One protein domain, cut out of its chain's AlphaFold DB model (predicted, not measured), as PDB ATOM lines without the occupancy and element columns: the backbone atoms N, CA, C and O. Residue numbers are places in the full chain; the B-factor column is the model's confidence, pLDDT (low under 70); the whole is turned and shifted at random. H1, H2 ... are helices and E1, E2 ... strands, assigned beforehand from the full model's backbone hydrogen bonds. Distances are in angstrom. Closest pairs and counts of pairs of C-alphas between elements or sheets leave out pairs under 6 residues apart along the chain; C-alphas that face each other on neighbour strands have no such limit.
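Overview. This is residues 23 to 65 and 101 to 158 of the 158 residues of an uncharacterized protein of Leptospira inadai serovar Lyme str. 10 (UniProt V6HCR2). Four helices, H1, H3, H4 and H5, stand side by side as an up-and-down bundle, each running against the one before it, with the small helix H2 at the turn from H1 to H3. The link of residues 116 to 130 loops out to one end of the long axis, E1 lies at the other, and residues 149 to 158 fold back from the end of H5. The 101 printed residues hold H1, H2, H3, E1, H4 and H5 in that order, a mostly helix class. The whole is compact, with a radius of gyration of the C-alphas of 13.0 A, and spans 43 by 22 by 19 A.

Arrangement. H1, residues 25 to 42, touches H4, residues 104 to 115, closest at the C-alphas of Leu 32 and Arg 111, 6.2 A, at a shallow tilt of 13 degrees, the same way. H2, residues 45 to 48, touches H3, residues 53 to 62, only at the corner, closest at the C-alphas of Gly 47 and Thr 54, 5.1 A. H1 and H3 only just touch, with 3 pairs of C-alphas within 8 A, the closest Lys 29 and Phe 61 at 6.4 A. Residues 23 to 24 pair antiparallel with residues 101 to 102 of E1, residues 101 to 103, which pairs with no named strand. H4 and H5, residues 131 to 148, form a helical hairpin; H5 touches H4 with residues 140 to 148 alone, closest at the C-alphas of Cys 110 and Cys 144, 5.0 A. H3 and H4 are apart. In H1, H3, H4 and H5 every O i to N i+4 pair is within hydrogen-bond range; H2 is too short for one.

Along the chain. H1 begins at C-alpha 25 (-45.971, -12.082, -41.644) and is 25.6 A long; H3 is 14.1 A and H4 16.2 A. H5, 25.4 A, ends at C-alpha 148 (-40.328, -10.253, -37.531).

Size, cuts and confidence. The C-alphas farthest apart, Tyr 101 and Asn 125, are 43.6 A apart. Residues 66 to 100 are not printed; C-alphas 65 and 101 are 12.7 A apart across the cut. The link H4 to H5 is long. pLDDT is under 70 at residues 64 to 65, 120 to 128 and 158.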
ATOM      1  N   ILE A  23     -42.641 -11.182 -47.764       88.19
ATOM      2  CA  ILE A  23     -43.403 -12.343 -47.302       88.19
ATOM      3  C   ILE A  23     -44.477 -11.868 -46.329       88.19
ATOM      4  O   ILE A  23     -44.218 -10.966 -45.532       88.19
ATOM      5  N   LYS A  24     -45.684 -12.444 -46.398       87.62
ATOM      6  CA  LYS A  24     -46.706 -12.164 -45.390       87.62
ATOM      7  C   LYS A  24     -46.183 -12.606 -44.030       87.62
ATOM      8  O   LYS A  24     -45.585 -13.674 -43.901       87.62
ATOM      9  N   ARG A  25     -46.407 -11.790 -43.008       86.88
ATOM     10  CA  ARG A  25     -45.971 -12.082 -41.644       86.88
ATOM     11  C   ARG A  25     -46.498 -13.433 -41.157       86.88
ATOM     12  O   ARG A  25     -45.739 -14.164 -40.531       86.88
ATOM     13  N   ASP A  26     -47.747 -13.775 -41.456       86.88
ATOM     14  CA  ASP A  26     -48.330 -15.056 -41.037       86.88
ATOM     15  C   ASP A  26     -47.654 -16.253 -41.718       86.88
ATOM     16  O   ASP A  26     -47.316 -17.222 -41.038       86.88
ATOM     17  N   ASP A  27     -47.341 -16.153 -43.013       91.00
ATOM     18  CA  ASP A  27     -46.572 -17.181 -43.730       91.00
ATOM     19  C   ASP A  27     -45.165 -17.326 -43.125       91.00
ATOM     20  O   ASP A  27     -44.686 -18.434 -42.884       91.00
ATOM     21  N   ALA A  28     -44.503 -16.204 -42.815       92.06
ATOM     22  CA  ALA A  28     -43.201 -16.206 -42.151       92.06
ATOM     23  C   ALA A  28     -43.259 -16.874 -40.768       92.06
ATOM     24  O   ALA A  28     -42.386 -17.679 -40.442       92.06
ATOM     25  N   LYS A  29     -44.300 -16.590 -39.973       92.00
ATOM     26  CA  LYS A  29     -44.525 -17.236 -38.672       92.00
ATOM     27  C   LYS A  29     -44.709 -18.743 -38.826       92.00
ATOM     28  O   LYS A  29     -44.079 -19.489 -38.088       92.00
ATOM     29  N   GLN A  30     -45.510 -19.201 -39.788       93.69
ATOM     30  CA  GLN A  30     -45.712 -20.636 -40.025       93.69
ATOM     31  C   GLN A  30     -44.405 -21.354 -40.377       93.69
ATOM     32  O   GLN A  30     -44.118 -22.414 -39.820       93.69
ATOM     33  N   LEU A  31     -43.589 -20.757 -41.248       95.06
ATOM     34  CA  LEU A  31     -42.279 -21.303 -41.601       95.06
ATOM     35  C   LEU A  31     -41.360 -21.411 -40.377       95.06
ATOM     36  O   LEU A  31     -40.762 -22.461 -40.148       95.06
ATOM     37  N   LEU A  32     -41.289 -20.351 -39.568       94.44
ATOM     38  CA  LEU A  32     -40.451 -20.312 -38.369       94.44
ATOM     39  C   LEU A  32     -40.937 -21.268 -37.275       94.44
ATOM     40  O   LEU A  32     -40.115 -21.901 -36.619       94.44
ATOM     41  N   ILE A  33     -42.251 -21.430 -37.101       94.50
ATOM     42  CA  ILE A  33     -42.828 -22.438 -36.198       94.50
ATOM     43  C   ILE A  33     -42.378 -23.841 -36.620       94.50
ATOM     44  O   ILE A  33     -41.959 -24.626 -35.770       94.50
ATOM     45  N   GLY A  34     -42.415 -24.144 -37.922       94.94
ATOM     46  CA  GLY A  34     -41.922 -25.414 -38.458       94.94
ATOM     47  C   GLY A  34     -40.430 -25.629 -38.188       94.94
ATOM     48  O   GLY A  34     -40.041 -26.697 -37.714       94.94
ATOM     49  N   ASP A  35     -39.604 -24.604 -38.420       95.50
ATOM     50  CA  ASP A  35     -38.159 -24.671 -38.171       95.50
ATOM     51  C   ASP A  35     -37.847 -24.867 -36.669       95.50
ATOM     52  O   ASP A  35     -36.989 -25.678 -36.319       95.50
ATOM     53  N   ILE A  36     -38.578 -24.197 -35.767       93.94
ATOM     54  CA  ILE A  36     -38.443 -24.366 -34.308       93.94
ATOM     55  C   ILE A  36     -38.891 -25.760 -33.857       93.94
ATOM     56  O   ILE A  36     -38.222 -26.379 -33.031       93.94
ATOM     57  N   ALA A  37     -39.988 -26.289 -34.405       92.56
ATOM     58  CA  ALA A  37     -40.440 -27.643 -34.093       92.56
ATOM     59  C   ALA A  37     -39.399 -28.690 -34.529       92.56
ATOM     60  O   ALA A  37     -39.067 -29.595 -33.763       92.56
ATOM     61  N   ALA A  38     -38.823 -28.538 -35.726       92.31
ATOM     62  CA  ALA A  38     -37.730 -29.389 -36.190       92.31
ATOM     63  C   ALA A  38     -36.487 -29.264 -35.292       92.31
ATOM     64  O   ALA A  38     -35.849 -30.269 -34.968       92.31
ATOM     65  N   LEU A  39     -36.169 -28.048 -34.838       91.56
ATOM     66  CA  LEU A  39     -35.075 -27.806 -33.905       91.56
ATOM     67  C   LEU A  39     -35.296 -28.502 -32.558       91.56
ATOM     68  O   LEU A  39     -34.377 -29.139 -32.054       91.56
ATOM     69  N   GLN A  40     -36.502 -28.449 -31.994       89.25
ATOM     70  CA  GLN A  40     -36.836 -29.141 -30.745       89.25
ATOM     71  C   GLN A  40     -36.664 -30.657 -30.852       89.25
ATOM     72  O   GLN A  40     -36.131 -31.277 -29.934       89.25
ATOM     73  N   GLN A  41     -37.073 -31.250 -31.977       88.44
ATOM     74  CA  GLN A  41     -36.889 -32.684 -32.221       88.44
ATOM     75  C   GLN A  41     -35.407 -33.063 -32.282       88.44
ATOM     76  O   GLN A  41     -35.006 -34.121 -31.802       88.44
ATOM     77  N   ARG A  42     -34.575 -32.187 -32.856       88.38
ATOM     78  CA  ARG A  42     -33.138 -32.423 -33.017       88.38
ATOM     79  C   ARG A  42     -32.334 -32.090 -31.754       88.38
ATOM     80  O   ARG A  42     -31.327 -32.741 -31.485       88.38
ATOM     81  N   CYS A  43     -32.783 -31.106 -30.974       85.56
ATOM     82  CA  CYS A  43     -32.155 -30.635 -29.744       85.56
ATOM     83  C   CYS A  43     -33.162 -30.640 -28.566       85.56
ATOM     84  O   CYS A  43     -33.744 -29.598 -28.253       85.56
ATOM     85  N   PRO A  44     -33.312 -31.754 -27.825       78.75
ATOM     86  CA  PRO A  44     -34.243 -31.839 -26.689       78.75
ATOM     87  C   PRO A  44     -34.011 -30.784 -25.591       78.75
ATOM     88  O   PRO A  44     -34.947 -30.357 -24.923       78.75
ATOM     89  N   GLN A  45     -32.767 -30.311 -25.454       78.00
ATOM     90  CA  GLN A  45     -32.362 -29.268 -24.497       78.00
ATOM     91  C   GLN A  45     -32.940 -27.880 -24.824       78.00
ATOM     92  O   GLN A  45     -32.907 -26.986 -23.987       78.00
ATOM     93  N   PHE A  46     -33.435 -27.663 -26.046       84.62
ATOM     94  CA  PHE A  46     -33.891 -26.348 -26.501       84.62
ATOM     95  C   PHE A  46     -35.021 -25.789 -25.621       84.62
ATOM     96  O   PHE A  46     -34.981 -24.624 -25.223       84.62
ATOM     97  N   GLY A  47     -35.991 -26.638 -25.267       78.31
ATOM     98  CA  GLY A  47     -37.124 -26.263 -24.416       78.31
ATOM     99  C   GLY A  47     -36.867 -26.372 -22.911       78.31
ATOM    100  O   GLY A  47     -37.590 -25.751 -22.142       78.31
ATOM    101  N   SER A  48     -35.862 -27.140 -22.485       76.00
ATOM    102  CA  SER A  48     -35.531 -27.362 -21.065       76.00
ATOM    103  C   SER A  48     -34.330 -26.547 -20.574       76.00
ATOM    104  O   SER A  48     -33.888 -26.718 -19.438       76.00
ATOM    105  N   SER A  49     -33.798 -25.667 -21.423       78.25
ATOM    106  CA  SER A  49     -32.755 -24.708 -21.069       78.25
ATOM    107  C   SER A  49     -33.254 -23.657 -20.078       78.25
ATOM    108  O   SER A  49     -34.442 -23.330 -20.048       78.25
ATOM    109  N   GLY A  50     -32.334 -23.044 -19.326       76.69
ATOM    110  CA  GLY A  50     -32.655 -21.916 -18.437       76.69
ATOM    111  C   GLY A  50     -33.233 -20.682 -19.154       76.69
ATOM    112  O   GLY A  50     -33.835 -19.824 -18.518       76.69
ATOM    113  N   TYR A  51     -33.100 -20.609 -20.483       78.62
ATOM    114  CA  TYR A  51     -33.637 -19.528 -21.323       78.62
ATOM    115  C   TYR A  51     -34.949 -19.894 -22.033       78.62
ATOM    116  O   TYR A  51     -35.438 -19.122 -22.862       78.62
ATOM    117  N   ASN A  52     -35.472 -21.102 -21.771       83.88
ATOM    118  CA  ASN A  52     -36.702 -21.654 -22.336       83.88
ATOM    119  C   ASN A  52     -36.973 -21.157 -23.767       83.88
ATOM    120  O   ASN A  52     -37.928 -20.417 -24.037       83.88
ATOM    121  N   TRP A  53     -36.070 -21.504 -24.689       87.75
ATOM    122  CA  TRP A  53     -36.060 -20.917 -26.029       87.75
ATOM    123  C   TRP A  53     -37.383 -21.137 -26.766       87.75
ATOM    124  O   TRP A  53     -37.867 -20.240 -27.453       87.75
ATOM    125  N   THR A  54     -38.033 -22.281 -26.550       88.69
ATOM    126  CA  THR A  54     -39.378 -22.576 -27.062       88.69
ATOM    127  C   THR A  54     -40.409 -21.512 -26.683       88.69
ATOM    128  O   THR A  54     -41.116 -20.992 -27.554       88.69
ATOM    129  N   SER A  55     -40.512 -21.182 -25.393       88.00
ATOM    130  CA  SER A  55     -41.449 -20.160 -24.919       88.00
ATOM    131  C   SER A  55     -41.039 -18.773 -25.404       88.00
ATOM    132  O   SER A  55     -41.897 -18.006 -25.836       88.00
ATOM    133  N   SER A  56     -39.737 -18.479 -25.424       90.06
ATOM    134  CA  SER A  56     -39.201 -17.213 -25.930       90.06
ATOM    135  C   SER A  56     -39.608 -16.954 -27.388       90.06
ATOM    136  O   SER A  56     -40.106 -15.874 -27.710       90.06
ATOM    137  N   TYR A  57     -39.460 -17.944 -28.277       90.81
ATOM    138  CA  TYR A  57     -39.880 -17.815 -29.681       90.81
ATOM    139  C   TYR A  57     -41.402 -17.737 -29.826       90.81
ATOM    140  O   TYR A  57     -41.901 -16.937 -30.614       90.81
ATOM    141  N   SER A  58     -42.155 -18.497 -29.026       89.25
ATOM    142  CA  SER A  58     -43.622 -18.408 -29.012       89.25
ATOM    143  C   SER A  58     -44.107 -16.990 -28.681       89.25
ATOM    144  O   SER A  58     -44.989 -16.468 -29.361       89.25
ATOM    145  N   LEU A  59     -43.495 -16.337 -27.686       87.19
ATOM    146  CA  LEU A  59     -43.803 -14.950 -27.319       87.19
ATOM    147  C   LEU A  59     -43.419 -13.960 -28.425       87.19
ATOM    148  O   LEU A  59     -44.201 -13.065 -28.746       87.19
ATOM    149  N   MET A  60     -42.263 -14.155 -29.068       88.88
ATOM    150  CA  MET A  60     -41.868 -13.368 -30.240       88.88
ATOM    151  C   MET A  60     -42.916 -13.462 -31.354       88.88
ATOM    152  O   MET A  60     -43.333 -12.440 -31.900       88.88
ATOM    153  N   PHE A  61     -43.394 -14.666 -31.666       88.19
ATOM    154  CA  PHE A  61     -44.384 -14.884 -32.724       88.19
ATOM    155  C   PHE A  61     -45.773 -14.351 -32.357       88.19
ATOM    156  O   PHE A  61     -46.524 -13.936 -33.244       88.19
ATOM    157  N   ALA A  62     -46.114 -14.338 -31.068       83.06
ATOM    158  CA  ALA A  62     -47.355 -13.763 -30.561       83.06
ATOM    159  C   ALA A  62     -47.328 -12.225 -30.501       83.06
ATOM    160  O   ALA A  62     -48.389 -11.603 -30.478       83.06
ATOM    161  N   SER A  63     -46.143 -11.604 -30.498       76.50
ATOM    162  CA  SER A  63     -46.026 -10.146 -30.429       76.50
ATOM    163  C   SER A  63     -46.617  -9.450 -31.663       76.50
ATOM    164  O   SER A  63     -46.559  -9.949 -32.796       76.50
ATOM    165  N   THR A  64     -47.224  -8.286 -31.423       67.69
ATOM    166  CA  THR A  64     -47.822  -7.433 -32.453       67.69
ATOM    167  C   THR A  64     -47.332  -6.000 -32.235       67.69
ATOM    168  O   THR A  64     -47.845  -5.330 -31.345       67.69
ATOM    169  N   PRO A  65     -46.382  -5.508 -33.054       61.66
ATOM    170  CA  PRO A  65     -45.747  -4.191 -32.857       61.66
ATOM    171  C   PRO A  65     -46.687  -3.005 -33.024       61.66
ATOM    172  O   PRO A  65     -46.401  -1.884 -32.618       61.66
ATOM    173  N   TYR A 101     -46.345  -7.273 -44.178       83.94
ATOM    174  CA  TYR A 101     -45.320  -7.762 -45.086       83.94
ATOM    175  C   TYR A 101     -43.931  -7.527 -44.502       83.94
ATOM    176  O   TYR A 101     -43.530  -6.405 -44.189       83.94
ATOM    177  N   LEU A 102     -43.175  -8.611 -44.385       87.38
ATOM    178  CA  LEU A 102     -41.807  -8.626 -43.892       87.38
ATOM    179  C   LEU A 102     -40.823  -8.738 -45.049       87.38
ATOM    180  O   LEU A 102     -41.158  -9.200 -46.139       87.38
ATOM    181  N   ASP A 103     -39.588  -8.322 -44.795       90.38
ATOM    182  CA  ASP A 103     -38.483  -8.522 -45.719       90.38
ATOM    183  C   ASP A 103     -38.127 -10.012 -45.826       90.38
ATOM    184  O   ASP A 103     -37.744 -10.642 -44.837       90.38
ATOM    185  N   ARG A 104     -38.272 -10.592 -47.023       91.31
ATOM    186  CA  ARG A 104     -38.102 -12.036 -47.218       91.31
ATOM    187  C   ARG A 104     -36.663 -12.479 -46.967       91.31
ATOM    188  O   ARG A 104     -36.468 -13.547 -46.392       91.31
ATOM    189  N   SER A 105     -35.669 -11.675 -47.353       92.50
ATOM    190  CA  SER A 105     -34.257 -11.961 -47.059       92.50
ATOM    191  C   SER A 105     -34.007 -12.063 -45.560       92.50
ATOM    192  O   SER A 105     -33.435 -13.049 -45.110       92.50
ATOM    193  N   SER A 106     -34.510 -11.103 -44.785       93.75
ATOM    194  CA  SER A 106     -34.352 -11.081 -43.328       93.75
ATOM    195  C   SER A 106     -35.011 -12.294 -42.664       93.75
ATOM    196  O   SER A 106     -34.411 -12.937 -41.800       93.75
ATOM    197  N   VAL A 107     -36.221 -12.660 -43.107       94.38
ATOM    198  CA  VAL A 107     -36.909 -13.872 -42.632       94.38
ATOM    199  C   VAL A 107     -36.108 -15.123 -42.991       94.38
ATOM    200  O   VAL A 107     -35.881 -15.962 -42.126       94.38
ATOM    201  N   ASN A 108     -35.618 -15.240 -44.226       95.19
ATOM    202  CA  ASN A 108     -34.808 -16.382 -44.650       95.19
ATOM    203  C   ASN A 108     -33.508 -16.505 -43.846       95.19
ATOM    204  O   ASN A 108     -33.135 -17.615 -43.478       95.19
ATOM    205  N   THR A 109     -32.843 -15.394 -43.519       96.12
ATOM    206  CA  THR A 109     -31.670 -15.409 -42.635       96.12
ATOM    207  C   THR A 109     -32.028 -15.940 -41.249       96.12
ATOM    208  O   THR A 109     -31.343 -16.831 -40.756       96.12
ATOM    209  N   CYS A 110     -33.120 -15.467 -40.640       95.88
ATOM    210  CA  CYS A 110     -33.598 -15.992 -39.356       95.88
ATOM    211  C   CYS A 110     -33.873 -17.508 -39.422       95.88
ATOM    212  O   CYS A 110     -33.395 -18.263 -38.577       95.88
ATOM    213  N   ARG A 111     -34.566 -17.971 -40.471       96.62
ATOM    214  CA  ARG A 111     -34.827 -19.402 -40.700       96.62
ATOM    215  C   ARG A 111     -33.542 -20.217 -40.788       96.62
ATOM    216  O   ARG A 111     -33.405 -21.222 -40.098       96.62
ATOM    217  N   LEU A 112     -32.585 -19.767 -41.601       96.62
ATOM    218  CA  LEU A 112     -31.293 -20.434 -41.758       96.62
ATOM    219  C   LEU A 112     -30.550 -20.536 -40.426       96.62
ATOM    220  O   LEU A 112     -29.971 -21.580 -40.137       96.62
ATOM    221  N   LEU A 113     -30.582 -19.492 -39.599       95.75
ATOM    222  CA  LEU A 113     -29.938 -19.520 -38.290       95.75
ATOM    223  C   LEU A 113     -30.605 -20.527 -37.340       95.75
ATOM    224  O   LEU A 113     -29.899 -21.291 -36.688       95.75
ATOM    225  N   ILE A 114     -31.938 -20.601 -37.309       94.75
ATOM    226  CA  ILE A 114     -32.666 -21.611 -36.519       94.75
ATOM    227  C   ILE A 114     -32.334 -23.029 -37.006       94.75
ATOM    228  O   ILE A 114     -32.054 -23.922 -36.208       94.75
ATOM    229  N   GLN A 115     -32.316 -23.240 -38.323       94.50
ATOM    230  CA  GLN A 115     -32.012 -24.540 -38.923       94.50
ATOM    231  C   GLN A 115     -30.574 -25.001 -38.627       94.50
ATOM    232  O   GLN A 115     -30.342 -26.194 -38.429       94.50
ATOM    233  N   ASN A 116     -29.626 -24.062 -38.554       93.06
ATOM    234  CA  ASN A 116     -28.212 -24.321 -38.264       93.06
ATOM    235  C   ASN A 116     -27.859 -24.236 -36.770       93.06
ATOM    236  O   ASN A 116     -26.678 -24.240 -36.423       93.06
ATOM    237  N   ASP A 117     -28.851 -24.175 -35.880       91.38
ATOM    238  CA  ASP A 117     -28.603 -24.092 -34.444       91.38
ATOM    239  C   ASP A 117     -27.725 -25.263 -33.948       91.38
ATOM    240  O   ASP A 117     -28.017 -26.440 -34.223       91.38
ATOM    241  N   PRO A 118     -26.623 -24.977 -33.233       87.12
ATOM    242  CA  PRO A 118     -25.757 -26.014 -32.711       87.12
ATOM    243  C   PRO A 118     -26.434 -26.677 -31.507       87.12
ATOM    244  O   PRO A 118     -26.484 -26.101 -30.419       87.12
ATOM    245  N   CYS A 119     -26.896 -27.925 -31.668       79.31
ATOM    246  CA  CYS A 119     -27.316 -28.750 -30.535       79.31
ATOM    247  C   CYS A 119     -26.104 -28.996 -29.624       79.31
ATOM    248  O   CYS A 119     -25.347 -29.943 -29.832       79.31
ATOM    249  N   GLY A 120     -25.893 -28.138 -28.627       66.81
ATOM    250  CA  GLY A 120     -24.867 -28.363 -27.618       66.81
ATOM    251  C   GLY A 120     -25.153 -29.671 -26.884       66.81
ATOM    252  O   GLY A 120     -26.281 -29.898 -26.437       66.81
ATOM    253  N   THR A 121     -24.155 -30.548 -26.761       60.94
ATOM    254  CA  THR A 121     -24.248 -31.701 -25.860       60.94
ATOM    255  C   THR A 121     -24.319 -31.176 -24.426       60.94
ATOM    256  O   THR A 121     -23.396 -30.470 -24.012       60.94
ATOM    257  N   PRO A 122     -25.387 -31.470 -23.667       56.81
ATOM    258  CA  PRO A 122     -25.518 -30.976 -22.304       56.81
ATOM    259  C   PRO A 122     -24.392 -31.555 -21.439       56.81
ATOM    260  O   PRO A 122     -24.191 -32.768 -21.404       56.81
ATOM    261  N   SER A 123     -23.664 -30.704 -20.715       55.56
ATOM    262  CA  SER A 123     -22.864 -31.174 -19.584       55.56
ATOM    263  C   SER A 123     -23.811 -31.313 -18.397       55.56
ATOM    264  O   SER A 123     -24.317 -30.312 -17.888       55.56
ATOM    265  N   CYS A 124     -24.109 -32.549 -17.995       57.12
ATOM    266  CA  CYS A 124     -25.049 -32.842 -16.917       57.12
ATOM    267  C   CYS A 124     -24.512 -32.388 -15.554       57.12
ATOM    268  O   CYS A 124     -23.924 -33.160 -14.809       57.12
ATOM    269  N   ASN A 125     -24.745 -31.115 -15.263       44.72
ATOM    270  CA  ASN A 125     -25.102 -30.558 -13.969       44.72
ATOM    271  C   ASN A 125     -25.783 -29.227 -14.307       44.72
ATOM    272  O   ASN A 125     -25.105 -28.331 -14.796       44.72
ATOM    273  N   SER A 126     -27.104 -29.124 -14.096       50.28
ATOM    274  CA  SER A 126     -27.975 -27.931 -14.268       50.28
ATOM    275  C   SER A 126     -28.590 -27.583 -15.642       50.28
ATOM    276  O   SER A 126     -29.148 -26.502 -15.765       50.28
ATOM    277  N   CYS A 127     -28.581 -28.460 -16.660       59.97
ATOM    278  CA  CYS A 127     -29.189 -28.157 -17.982       59.97
ATOM    279  C   CYS A 127     -28.673 -26.850 -18.623       59.97
ATOM    280  O   CYS A 127     -29.349 -26.235 -19.449       59.97
ATOM    281  N   ASN A 128     -27.468 -26.424 -18.240       67.69
ATOM    282  CA  ASN A 128     -26.838 -25.249 -18.806       67.69
ATOM    283  C   ASN A 128     -26.303 -25.585 -20.194       67.69
ATOM    284  O   ASN A 128     -25.540 -26.535 -20.392       67.69
ATOM    285  N   GLU A 129     -26.741 -24.794 -21.164       77.31
ATOM    286  CA  GLU A 129     -26.239 -24.866 -22.525       77.31
ATOM    287  C   GLU A 129     -24.764 -24.443 -22.538       77.31
ATOM    288  O   GLU A 129     -24.389 -23.520 -21.806       77.31
ATOM    289  N   PRO A 130     -23.914 -25.055 -23.379       81.62
ATOM    290  CA  PRO A 130     -22.573 -24.534 -23.603       81.62
ATOM    291  C   PRO A 130     -22.642 -23.057 -24.009       81.62
ATOM    292  O   PRO A 130     -23.485 -22.692 -24.830       81.62
ATOM    293  N   SER A 131     -21.728 -22.218 -23.506       82.94
ATOM    294  CA  SER A 131     -21.742 -20.767 -23.777       82.94
ATOM    295  C   SER A 131     -21.777 -20.438 -25.272       82.94
ATOM    296  O   SER A 131     -22.380 -19.453 -25.689       82.94
ATOM    297  N   PHE A 132     -21.150 -21.277 -26.099       85.69
ATOM    298  CA  PHE A 132     -21.213 -21.157 -27.553       85.69
ATOM    299  C   PHE A 132     -22.648 -21.297 -28.087       85.69
ATOM    300  O   PHE A 132     -23.101 -20.454 -28.858       85.69
ATOM    301  N   THR A 133     -23.377 -22.324 -27.640       87.06
ATOM    302  CA  THR A 133     -24.776 -22.560 -28.020       87.06
ATOM    303  C   THR A 133     -25.679 -21.439 -27.520       87.06
ATOM    304  O   THR A 133     -26.468 -20.911 -28.302       87.06
ATOM    305  N   SER A 134     -25.532 -21.010 -26.263       85.88
ATOM    306  CA  SER A 134     -26.361 -19.926 -25.729       85.88
ATOM    307  C   SER A 134     -26.122 -18.618 -26.485       85.88
ATOM    308  O   SER A 134     -27.077 -17.968 -26.898       85.88
ATOM    309  N   ASN A 135     -24.864 -18.247 -26.751       89.31
ATOM    310  CA  ASN A 135     -24.529 -17.029 -27.501       89.31
ATOM    311  C   ASN A 135     -25.081 -17.063 -28.933       89.31
ATOM    312  O   ASN A 135     -25.621 -16.064 -29.419       89.31
ATOM    313  N   TYR A 136     -24.994 -18.220 -29.596       91.81
ATOM    314  CA  TYR A 136     -25.609 -18.421 -30.904       91.81
ATOM    315  C   TYR A 136     -27.121 -18.176 -30.846       91.81
ATOM    316  O   TYR A 136     -27.666 -17.430 -31.661       91.81
ATOM    317  N   ARG A 137     -27.802 -18.734 -29.842       91.19
ATOM    318  CA  ARG A 137     -29.252 -18.591 -29.672       91.19
ATOM    319  C   ARG A 137     -29.673 -17.172 -29.331       91.19
ATOM    320  O   ARG A 137     -30.624 -16.690 -29.932       91.19
ATOM    321  N   PHE A 138     -28.935 -16.467 -28.473       91.81
ATOM    322  CA  PHE A 138     -29.181 -15.049 -28.188       91.81
ATOM    323  C   PHE A 138     -29.079 -14.185 -29.449       91.81
ATOM    324  O   PHE A 138     -29.984 -13.404 -29.739       91.81
ATOM    325  N   SER A 139     -27.999 -14.341 -30.220       92.44
ATOM    326  CA  SER A 139     -27.812 -13.569 -31.455       92.44
ATOM    327  C   SER A 139     -28.878 -13.896 -32.504       92.44
ATOM    328  O   SER A 139     -29.450 -12.988 -33.110       92.44
ATOM    329  N   THR A 140     -29.218 -15.178 -32.655       94.12
ATOM    330  CA  THR A 140     -30.285 -15.634 -33.551       94.12
ATOM    331  C   THR A 140     -31.635 -15.066 -33.129       94.12
ATOM    332  O   THR A 140     -32.360 -14.531 -33.962       94.12
ATOM    333  N   PHE A 141     -31.949 -15.102 -31.834       93.06
ATOM    334  CA  PHE A 141     -33.189 -14.569 -31.282       93.06
ATOM    335  C   PHE A 141     -33.336 -13.069 -31.561       93.06
ATOM    336  O   PHE A 141     -34.371 -12.629 -32.062       93.06
ATOM    337  N   ALA A 142     -32.281 -12.287 -31.321       90.94
ATOM    338  CA  ALA A 142     -32.267 -10.858 -31.613       90.94
ATOM    339  C   ALA A 142     -32.490 -10.581 -33.111       90.94
ATOM    340  O   ALA A 142     -33.344  -9.767 -33.472       90.94
ATOM    341  N   LEU A 143     -31.793 -11.303 -33.995       92.56
ATOM    342  CA  LEU A 143     -31.953 -11.170 -35.448       92.56
ATOM    343  C   LEU A 143     -33.367 -11.542 -35.912       92.56
ATOM    344  O   LEU A 143     -33.971 -10.820 -36.707       92.56
ATOM    345  N   CYS A 144     -33.922 -12.631 -35.383       93.12
ATOM    346  CA  CYS A 144     -35.285 -13.064 -35.665       93.12
ATOM    347  C   CYS A 144     -36.330 -12.053 -35.179       93.12
ATOM    348  O   CYS A 144     -37.295 -11.790 -35.899       93.12
ATOM    349  N   SER A 145     -36.112 -11.423 -34.019       90.44
ATOM    350  CA  SER A 145     -37.002 -10.370 -33.521       90.44
ATOM    351  C   SER A 145     -37.028  -9.165 -34.467       90.44
ATOM    352  O   SER A 145     -38.103  -8.669 -34.797       90.44
ATOM    353  N   GLY A 146     -35.875  -8.765 -35.013       87.69
ATOM    354  CA  GLY A 146     -35.781  -7.707 -36.019       87.69
ATOM    355  C   GLY A 146     -36.448  -8.089 -37.342       87.69
ATOM    356  O   GLY A 146     -37.227  -7.307 -37.891       87.69
ATOM    357  N   ALA A 147     -36.215  -9.315 -37.823       89.88
ATOM    358  CA  ALA A 147     -36.821  -9.835 -39.051       89.88
ATOM    359  C   ALA A 147     -38.355  -9.891 -38.969       89.88
ATOM    360  O   ALA A 147     -39.043  -9.585 -39.944       89.88
ATOM    361  N   LEU A 148     -38.892 -10.238 -37.796       88.56
ATOM    362  CA  LEU A 148     -40.328 -10.253 -37.531       88.56
ATOM    363  C   LEU A 148     -40.892  -8.896 -37.118       88.56
ATOM    364  O   LEU A 148     -42.116  -8.759 -37.066       88.56
ATOM    365  N   ARG A 149     -40.031  -7.910 -36.835       85.75
ATOM    366  CA  ARG A 149     -40.389  -6.662 -36.149       85.75
ATOM    367  C   ARG A 149     -41.214  -6.947 -34.889       85.75
ATOM    368  O   ARG A 149     -42.309  -6.415 -34.734       85.75
ATOM    369  N   ALA A 150     -40.744  -7.883 -34.076       82.44
ATOM    370  CA  ALA A 150     -41.375  -8.298 -32.834       82.44
ATOM    371  C   ALA A 150     -41.030  -7.323 -31.699       82.44
ATOM    372  O   ALA A 150     -39.882  -6.893 -31.593       82.44
ATOM    373  N   ASP A 151     -41.987  -7.034 -30.816       76.06
ATOM    374  CA  ASP A 151     -41.718  -6.246 -29.598       76.06
ATOM    375  C   ASP A 151     -40.910  -7.048 -28.579       76.06
ATOM    376  O   ASP A 151     -40.151  -6.509 -27.773       76.06
ATOM    377  N   PHE A 152     -41.068  -8.370 -28.626       78.88
ATOM    378  CA  PHE A 152     -40.361  -9.287 -27.757       78.88
ATOM    379  C   PHE A 152     -39.011  -9.657 -28.384       78.88
ATOM    380  O   PHE A 152     -38.915 -10.551 -29.227       78.88
ATOM    381  N   SER A 153     -37.977  -8.919 -27.981       76.12
ATOM    382  CA  SER A 153     -36.594  -9.031 -28.477       76.12
ATOM    383  C   SER A 153     -35.602  -9.578 -27.444       76.12
ATOM    384  O   SER A 153     -34.443  -9.826 -27.773       76.12
ATOM    385  N   PHE A 154     -36.066  -9.852 -26.221       74.06
ATOM    386  CA  PHE A 154     -35.287 -10.483 -25.155       74.06
ATOM    387  C   PHE A 154     -35.879 -11.850 -24.810       74.06
ATOM    388  O   PHE A 154     -37.098 -11.941 -24.692       74.06
ATOM    389  N   PRO A 155     -35.070 -12.909 -24.649       76.69
ATOM    390  CA  PRO A 155     -35.597 -14.209 -24.270       76.69
ATOM    391  C   PRO A 155     -36.083 -14.213 -22.819       76.69
ATOM    392  O   PRO A 155     -35.678 -13.398 -21.990       76.69
ATOM    393  N   PHE A 156     -36.975 -15.149 -22.534       74.56
ATOM    394  CA  PHE A 156     -37.521 -15.398 -21.214       74.56
ATOM    395  C   PHE A 156     -36.534 -16.217 -20.369       74.56
ATOM    396  O   PHE A 156     -35.931 -17.163 -20.865       74.56
ATOM    397  N   PHE A 157     -36.391 -15.878 -19.089       70.50
ATOM    398  CA  PHE A 157     -35.520 -16.589 -18.147       70.50
ATOM    399  C   PHE A 157     -36.393 -17.346 -17.137       70.50
ATOM    400  O   PHE A 157     -37.357 -16.769 -16.630       70.50
ATOM    401  N   LEU A 158     -36.073 -18.619 -16.874       59.47
ATOM    402  CA  LEU A 158     -36.699 -19.441 -15.826       59.47
ATOM    403  C   LEU A 158     -35.880 -19.437 -14.533       59.47
ATOM    404  O   LEU A 158     -34.633 -19.467 -14.625       59.47
TER     405      LEU A 158